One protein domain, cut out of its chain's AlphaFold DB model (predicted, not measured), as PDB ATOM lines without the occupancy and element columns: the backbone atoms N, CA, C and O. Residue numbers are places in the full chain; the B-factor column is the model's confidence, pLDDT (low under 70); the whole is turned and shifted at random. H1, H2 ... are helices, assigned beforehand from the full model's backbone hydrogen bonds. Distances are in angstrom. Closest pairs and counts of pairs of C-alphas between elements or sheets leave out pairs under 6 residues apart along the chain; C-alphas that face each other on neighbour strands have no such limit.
ATOM      1  N   GLU A  33    -103.024 -30.167 -66.640       97.38
ATOM      2  CA  GLU A  33    -102.939 -29.218 -67.757       97.38
ATOM      3  C   GLU A  33    -101.534 -29.206 -68.372       97.38
ATOM      4  O   GLU A  33    -101.395 -29.396 -69.576       97.38
ATOM      5  N   GLU A  34    -100.486 -29.108 -67.547       95.69
ATOM      6  CA  GLU A  34     -99.088 -29.173 -68.004       95.69
ATOM      7  C   GLU A  34     -98.760 -30.514 -68.687       95.69
ATOM      8  O   GLU A  34     -97.971 -30.573 -69.635       95.69
ATOM      9  N   THR A  35     -99.354 -31.613 -68.214       95.00
ATOM     10  CA  THR A  35     -99.189 -32.943 -68.818       95.00
ATOM     11  C   THR A  35     -99.857 -33.012 -70.189       95.00
ATOM     12  O   THR A  35     -99.252 -33.520 -71.135       95.00
ATOM     13  N   VAL A  36    -101.080 -32.490 -70.311       96.56
ATOM     14  CA  VAL A  36    -101.817 -32.421 -71.579       96.56
ATOM     15  C   VAL A  36    -101.080 -31.532 -72.575       96.56
ATOM     16  O   VAL A  36    -100.824 -31.975 -73.689       96.56
ATOM     17  N   GLU A  37    -100.639 -30.346 -72.160       96.00
ATOM     18  CA  GLU A  37     -99.896 -29.418 -73.016       96.00
ATOM     19  C   GLU A  37     -98.633 -30.077 -73.591       96.00
ATOM     20  O   GLU A  37     -98.376 -30.025 -74.795       96.00
ATOM     21  N   LYS A  38     -97.864 -30.781 -72.752       91.62
ATOM     22  CA  LYS A  38     -96.675 -31.521 -73.197       91.62
ATOM     23  C   LYS A  38     -97.024 -32.656 -74.168       91.62
ATOM     24  O   LYS A  38     -96.313 -32.834 -75.156       91.62
ATOM     25  N   LEU A  39     -98.108 -33.400 -73.933       93.94
ATOM     26  CA  LEU A  39     -98.583 -34.436 -74.861       93.94
ATOM     27  C   LEU A  39     -99.005 -33.847 -76.218       93.94
ATOM     28  O   LEU A  39     -98.662 -34.413 -77.255       93.94
ATOM     29  N   GLU A  40     -99.701 -32.711 -76.215       95.62
ATOM     30  CA  GLU A  40    -100.176 -32.019 -77.419       95.62
ATOM     31  C   GLU A  40     -99.038 -31.360 -78.205       95.62
ATOM     32  O   GLU A  40     -99.062 -31.345 -79.436       95.62
ATOM     33  N   SER A  41     -98.007 -30.871 -77.509       94.62
ATOM     34  CA  SER A  41     -96.833 -30.251 -78.135       94.62
ATOM     35  C   SER A  41     -96.012 -31.225 -78.994       94.62
ATOM     36  O   SER A  41     -95.279 -30.806 -79.892       94.62
ATOM     37  N   GLY A  42     -96.155 -32.535 -78.760       88.62
ATOM     38  CA  GLY A  42     -95.413 -33.566 -79.475       88.62
ATOM     39  C   GLY A  42     -93.916 -33.556 -79.143       88.62
ATOM     40  O   GLY A  42     -93.493 -33.126 -78.076       88.62
ATOM     41  N   GLY A  43     -93.080 -34.117 -80.024       92.56
ATOM     42  CA  GLY A  43     -91.623 -34.188 -79.803       92.56
ATOM     43  C   GLY A  43     -91.166 -35.195 -78.735       92.56
ATOM     44  O   GLY A  43     -89.966 -35.368 -78.526       92.56
ATOM     45  N   LEU A  44     -92.105 -35.895 -78.098       93.31
ATOM     46  CA  LEU A  44     -91.843 -36.951 -77.128       93.31
ATOM     47  C   LEU A  44     -91.524 -38.278 -77.824       93.31
ATOM     48  O   LEU A  44     -92.110 -38.642 -78.845       93.31
ATOM     49  N   THR A  45     -90.608 -39.044 -77.238       94.44
ATOM     50  CA  THR A  45     -90.427 -40.453 -77.602       94.44
ATOM     51  C   THR A  45     -91.623 -41.282 -77.136       94.44
ATOM     52  O   THR A  45     -92.284 -40.925 -76.165       94.44
ATOM     53  N   LEU A  46     -91.843 -42.452 -77.743       93.69
ATOM     54  CA  LEU A  46     -92.927 -43.360 -77.344       93.69
ATOM     55  C   LEU A  46     -92.933 -43.653 -75.831       93.69
ATOM     56  O   LEU A  46     -93.981 -43.626 -75.199       93.69
ATOM     57  N   SER A  47     -91.756 -43.878 -75.235       92.06
ATOM     58  CA  SER A  47     -91.638 -44.133 -73.795       92.06
ATOM     59  C   SER A  47     -92.012 -42.918 -72.940       92.06
ATOM     60  O   SER A  47     -92.564 -43.089 -71.856       92.06
ATOM     61  N   GLN A  48     -91.706 -41.702 -73.403       89.94
ATOM     62  CA  GLN A  48     -92.120 -40.463 -72.741       89.94
ATOM     63  C   GLN A  48     -93.625 -40.271 -72.859       89.94
ATOM     64  O   GLN A  48     -94.274 -40.058 -71.843       89.94
ATOM     65  N   THR A  49     -94.191 -40.446 -74.052       93.19
ATOM     66  CA  THR A  49     -95.638 -40.365 -74.276       93.19
ATOM     67  C   THR A  49     -96.401 -41.323 -73.364       93.19
ATOM     68  O   THR A  49     -97.332 -40.896 -72.688       93.19
ATOM     69  N   THR A  50     -95.986 -42.593 -73.278       94.19
ATOM     70  CA  THR A  50     -96.627 -43.574 -72.387       94.19
ATOM     71  C   THR A  50     -96.552 -43.142 -70.924       94.19
ATOM     72  O   THR A  50     -97.557 -43.188 -70.221       94.19
ATOM     73  N   HIS A  51     -95.390 -42.673 -70.466       91.31
ATOM     74  CA  HIS A  51     -95.229 -42.229 -69.084       91.31
ATOM     75  C   HIS A  51     -96.100 -41.010 -68.752       91.31
ATOM     76  O   HIS A  51     -96.765 -40.976 -67.720       91.31
ATOM     77  N   MET A  52     -96.128 -40.022 -69.645       92.25
ATOM     78  CA  MET A  52     -96.952 -38.827 -69.485       92.25
ATOM     79  C   MET A  52     -98.443 -39.157 -69.497       92.25
ATOM     80  O   MET A  52     -99.200 -38.609 -68.703       92.25
ATOM     81  N   TYR A  53     -98.860 -40.105 -70.335       93.81
ATOM     82  CA  TYR A  53    -100.233 -40.597 -70.340       93.81
ATOM     83  C   TYR A  53    -100.616 -41.242 -68.999       93.81
ATOM     84  O   TYR A  53    -101.666 -40.930 -68.439       93.81
ATOM     85  N   GLU A  54     -99.754 -42.096 -68.438       95.12
ATOM     86  CA  GLU A  54     -99.976 -42.692 -67.113       95.12
ATOM     87  C   GLU A  54    -100.080 -41.634 -66.007       95.12
ATOM     88  O   GLU A  54    -100.936 -41.747 -65.127       95.12
ATOM     89  N   GLN A  55     -99.232 -40.601 -66.044       92.88
ATOM     90  CA  GLN A  55     -99.321 -39.484 -65.102       92.88
ATOM     91  C   GLN A  55    -100.640 -38.717 -65.255       92.88
ATOM     92  O   GLN A  55    -101.325 -38.481 -64.260       92.88
ATOM     93  N   GLY A  56    -101.033 -38.385 -66.488       95.38
ATOM     94  CA  GLY A  56    -102.290 -37.692 -66.771       95.38
ATOM     95  C   GLY A  56    -103.509 -38.472 -66.274       95.38
ATOM     96  O   GLY A  56    -104.398 -37.904 -65.643       95.38
ATOM     97  N   MET A  57    -103.513 -39.796 -66.461       96.75
ATOM     98  CA  MET A  57    -104.563 -40.672 -65.934       96.75
ATOM     99  C   MET A  57    -104.656 -40.618 -64.405       96.75
ATOM    100  O   MET A  57    -105.753 -40.466 -63.867       96.75
ATOM    101  N   LYS A  58    -103.519 -40.679 -63.699       95.62
ATOM    102  CA  LYS A  58    -103.483 -40.586 -62.229       95.62
ATOM    103  C   LYS A  58    -103.953 -39.225 -61.723       95.62
ATOM    104  O   LYS A  58    -104.729 -39.157 -60.776       95.62
ATOM    105  N   LEU A  59    -103.510 -38.138 -62.353       96.25
ATOM    106  CA  LEU A  59    -103.924 -36.781 -61.986       96.25
ATOM    107  C   LEU A  59    -105.430 -36.583 -62.189       96.25
ATOM    108  O   LEU A  59    -106.096 -36.037 -61.314       96.25
ATOM    109  N   SER A  60    -105.979 -37.093 -63.294       97.06
ATOM    110  CA  SER A  60    -107.422 -37.089 -63.558       97.06
ATOM    111  C   SER A  60    -108.207 -37.857 -62.487       97.06
ATOM    112  O   SER A  60    -109.218 -37.370 -61.979       97.06
ATOM    113  N   GLU A  61    -107.723 -39.033 -62.081       96.88
ATOM    114  CA  GLU A  61    -108.326 -39.809 -60.994       96.88
ATOM    115  C   GLU A  61    -108.319 -39.041 -59.662       96.88
ATOM    116  O   GLU A  61    -109.346 -38.966 -58.988       96.88
ATOM    117  N   ILE A  62    -107.198 -38.405 -59.312       95.94
ATOM    118  CA  ILE A  62    -107.069 -37.587 -58.098       95.94
ATOM    119  C   ILE A  62    -108.060 -36.419 -58.117       95.94
ATOM    120  O   ILE A  62    -108.803 -36.242 -57.150       95.94
ATOM    121  N   CYS A  63    -108.119 -35.658 -59.214       96.62
ATOM    122  CA  CYS A  63    -109.072 -34.556 -59.368       96.62
ATOM    123  C   CYS A  63    -110.513 -35.036 -59.160       96.62
ATOM    124  O   CYS A  63    -111.256 -34.449 -58.374       96.62
ATOM    125  N   ASN A  64    -110.891 -36.143 -59.804       97.62
ATOM    126  CA  ASN A  64    -112.225 -36.721 -59.667       97.62
ATOM    127  C   ASN A  64    -112.531 -37.164 -58.233       97.62
ATOM    128  O   ASN A  64    -113.648 -36.968 -57.758       97.62
ATOM    129  N   ASN A  65    -111.560 -37.745 -57.529       96.69
ATOM    130  CA  ASN A  65    -111.747 -38.177 -56.146       96.69
ATOM    131  C   ASN A  65    -111.958 -36.989 -55.200       96.69
ATOM    132  O   ASN A  65    -112.854 -37.049 -54.360       96.69
ATOM    133  N   ILE A  66    -111.205 -35.897 -55.378       96.06
ATOM    134  CA  ILE A  66    -111.381 -34.670 -54.587       96.06
ATOM    135  C   ILE A  66    -112.761 -34.047 -54.843       96.06
ATOM    136  O   ILE A  66    -113.445 -33.637 -53.901       96.06
ATOM    137  N   LEU A  67    -113.207 -34.004 -56.104       97.88
ATOM    138  CA  LEU A  67    -114.539 -33.500 -56.453       97.88
ATOM    139  C   LEU A  67    -115.642 -34.346 -55.807       97.88
ATOM    140  O   LEU A  67    -116.516 -33.794 -55.144       97.88
ATOM    141  N   LYS A  68    -115.552 -35.678 -55.905       97.75
ATOM    142  CA  LYS A  68    -116.516 -36.602 -55.285       97.75
ATOM    143  C   LYS A  68    -116.584 -36.448 -53.766       97.75
ATOM    144  O   LYS A  68    -117.674 -36.387 -53.208       97.75
ATOM    145  N   SER A  69    -115.442 -36.366 -53.078       96.06
ATOM    146  CA  SER A  69    -115.441 -36.180 -51.618       96.06
ATOM    147  C   SER A  69    -116.040 -34.832 -51.211       96.06
ATOM    148  O   SER A  69    -116.723 -34.728 -50.191       96.06
ATOM    149  N   THR A  70    -115.808 -33.802 -52.024       96.81
ATOM    150  CA  THR A  70    -116.363 -32.464 -51.799       96.81
ATOM    151  C   THR A  70    -117.877 -32.455 -52.005       96.81
ATOM    152  O   THR A  70    -118.599 -31.900 -51.183       96.81
ATOM    153  N   GLU A  71    -118.372 -33.123 -53.048       97.88
ATOM    154  CA  GLU A  71    -119.806 -33.271 -53.324       97.88
ATOM    155  C   GLU A  71    -120.545 -33.975 -52.175       97.88
ATOM    156  O   GLU A  71    -121.582 -33.488 -51.722       97.88
ATOM    157  N   ILE A  72    -119.979 -35.068 -51.645       98.00
ATOM    158  CA  ILE A  72    -120.523 -35.771 -50.469       98.00
ATOM    159  C   ILE A  72    -120.614 -34.815 -49.278       98.00
ATOM    160  O   ILE A  72    -121.666 -34.699 -48.656       98.00
ATOM    161  N   THR A  73    -119.536 -34.078 -49.003       97.19
ATOM    162  CA  THR A  73    -119.480 -33.125 -47.885       97.19
ATOM    163  C   THR A  73    -120.561 -32.046 -48.004       97.19
ATOM    164  O   THR A  73    -121.256 -31.750 -47.033       97.19
ATOM    165  N   ILE A  74    -120.738 -31.468 -49.197       97.69
ATOM    166  CA  ILE A  74    -121.777 -30.460 -49.457       97.69
ATOM    167  C   ILE A  74    -123.170 -31.056 -49.245       97.69
ATOM    168  O   ILE A  74    -124.009 -30.440 -48.587       97.69
ATOM    169  N   THR A  75    -123.399 -32.262 -49.763       97.19
ATOM    170  CA  THR A  75    -124.681 -32.964 -49.634       97.19
ATOM    171  C   THR A  75    -125.020 -33.230 -48.167       97.19
ATOM    172  O   THR A  75    -126.137 -32.965 -47.736       97.19
ATOM    173  N   GLU A  76    -124.057 -33.682 -47.361       96.81
ATOM    174  CA  GLU A  76    -124.257 -33.899 -45.923       96.81
ATOM    175  C   GLU A  76    -124.608 -32.609 -45.174       96.81
ATOM    176  O   GLU A  76    -125.473 -32.621 -44.297       96.81
ATOM    177  N   ILE A  77    -123.955 -31.491 -45.514       96.75
ATOM    178  CA  ILE A  77    -124.254 -30.179 -44.921       96.75
ATOM    179  C   ILE A  77    -125.688 -29.755 -45.258       96.75
ATOM    180  O   ILE A  77    -126.415 -29.306 -44.373       96.75
ATOM    181  N   GLN A  78    -126.109 -29.920 -46.514       96.00
ATOM    182  CA  GLN A  78    -127.465 -29.585 -46.952       96.00
ATOM    183  C   GLN A  78    -128.525 -30.441 -46.256       96.00
ATOM    184  O   GLN A  78    -129.537 -29.908 -45.804       96.00
ATOM    185  N   THR A  79    -128.289 -31.750 -46.133       95.00
ATOM    186  CA  THR A  79    -129.205 -32.665 -45.441       95.00
ATOM    187  C   THR A  79    -129.383 -32.267 -43.980       95.00
ATOM    188  O   THR A  79    -130.516 -32.083 -43.547       95.00
ATOM    189  N   LYS A  80    -128.283 -32.031 -43.249       94.88
ATOM    190  CA  LYS A  80    -128.334 -31.603 -41.838       94.88
ATOM    191  C   LYS A  80    -129.096 -30.291 -41.661       94.88
ATOM    192  O   LYS A  80    -129.959 -30.190 -40.800       94.88
ATOM    193  N   TYR A  81    -128.826 -29.306 -42.519       94.12
ATOM    194  CA  TYR A  81    -129.529 -28.023 -42.481       94.12
ATOM    195  C   TYR A  81    -131.045 -28.174 -42.699       94.12
ATOM    196  O   TYR A  81    -131.839 -27.506 -42.041       94.12
ATOM    197  N   ASN A  82    -131.462 -29.062 -43.605       90.81
ATOM    198  CA  ASN A  82    -132.880 -29.322 -43.851       90.81
ATOM    199  C   ASN A  82    -133.548 -30.059 -42.678       90.81
ATOM    200  O   ASN A  82    -134.677 -29.728 -42.325       90.81
ATOM    201  N   GLU A  83    -132.861 -31.020 -42.057       88.00
ATOM    202  CA  GLU A  83    -133.351 -31.727 -40.866       88.00
ATOM    203  C   GLU A  83    -133.588 -30.756 -39.699       88.00
ATOM    204  O   GLU A  83    -134.662 -30.784 -39.092       88.00
ATOM    205  N   ASP A  84    -132.657 -29.829 -39.453       82.56
ATOM    206  CA  ASP A  84    -132.779 -28.799 -38.413       82.56
ATOM    207  C   ASP A  84    -134.003 -27.884 -38.628       82.56
ATOM    208  O   ASP A  84    -134.705 -27.542 -37.671       82.56
ATOM    209  N   LEU A  85    -134.313 -27.533 -39.885       76.12
ATOM    210  CA  LEU A  85    -135.502 -26.743 -40.234       76.12
ATOM    211  C   LEU A  85    -136.813 -27.502 -39.995       76.12
ATOM    212  O   LEU A  85    -137.799 -26.897 -39.590       76.12
ATOM    213  N   THR A  86    -136.831 -28.816 -40.227       73.56
ATOM    214  CA  THR A  86    -138.024 -29.661 -40.025       73.56
ATOM    215  C   THR A  86    -138.233 -30.117 -38.577       73.56
ATOM    216  O   THR A  86    -139.287 -30.657 -38.260       73.56
ATOM    217  N   SER A  87    -137.242 -29.907 -37.704       63.91
ATOM    218  CA  SER A  87    -137.263 -30.320 -36.290       63.91
ATOM    219  C   SER A  87    -137.745 -29.220 -35.332       63.91
ATOM    220  O   SER A  87    -137.791 -29.443 -34.123       63.91
ATOM    221  N   SER A  88    -138.032 -28.022 -35.856       59.16
ATOM    222  CA  SER A  88    -138.439 -26.837 -35.080       59.16
ATOM    223  C   SER A  88    -139.928 -26.469 -35.226       59.16
ATOM    224  O   SER A  88    -140.334 -25.448 -34.671       59.16
TER     225      SER A  88
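This is residues 33 to 88 of the 89 residues of the protein "Exodeoxyribonuclease 7 small subunit" of Chloroflexi bacterium (UniProt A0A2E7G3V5). A short helix, H1, folds back beside the beginning of a very long straight helix, H2, as a lopsided helical hairpin; residues 61 to 88 stick out free and make most of the length. The printed part has 56 residues with two named helices, H1 then H2, and no named strand: all helix. It is extended, a rod spanning 65 by 15 by 8 A, with a radius of gyration of the C-alphas of 20.0 A.

H1, residues 33 to 41, and H2, residues 46 to 86, form a helical hairpin over a tight link of 4 residues. They touch, H2 with residues 49 to 56 alone; the closest C-alphas, of Thr 35 and Gly 56, are 6.0 A apart. They run opposite ways at a shallow tilt of 32 degrees, only just short of steep. In both helices every O i to N i+4 pair is within hydrogen-bond range.

H1 begins at C-alpha 33 (-102.939, -29.218, -67.757) and measures 12.1 A from first to last C-alpha. H2 measures 60.1 A, from C-alpha 46 (-92.927, -43.360, -77.344) to C-alpha 86 (-138.024, -29.661, -40.025).

The two C-alphas farthest apart, of Thr 45 and Ser 88, are 65.6 A apart. The printed part has no cut. Its mean pLDDT is 92.8; residues 87 to 88 are under 70.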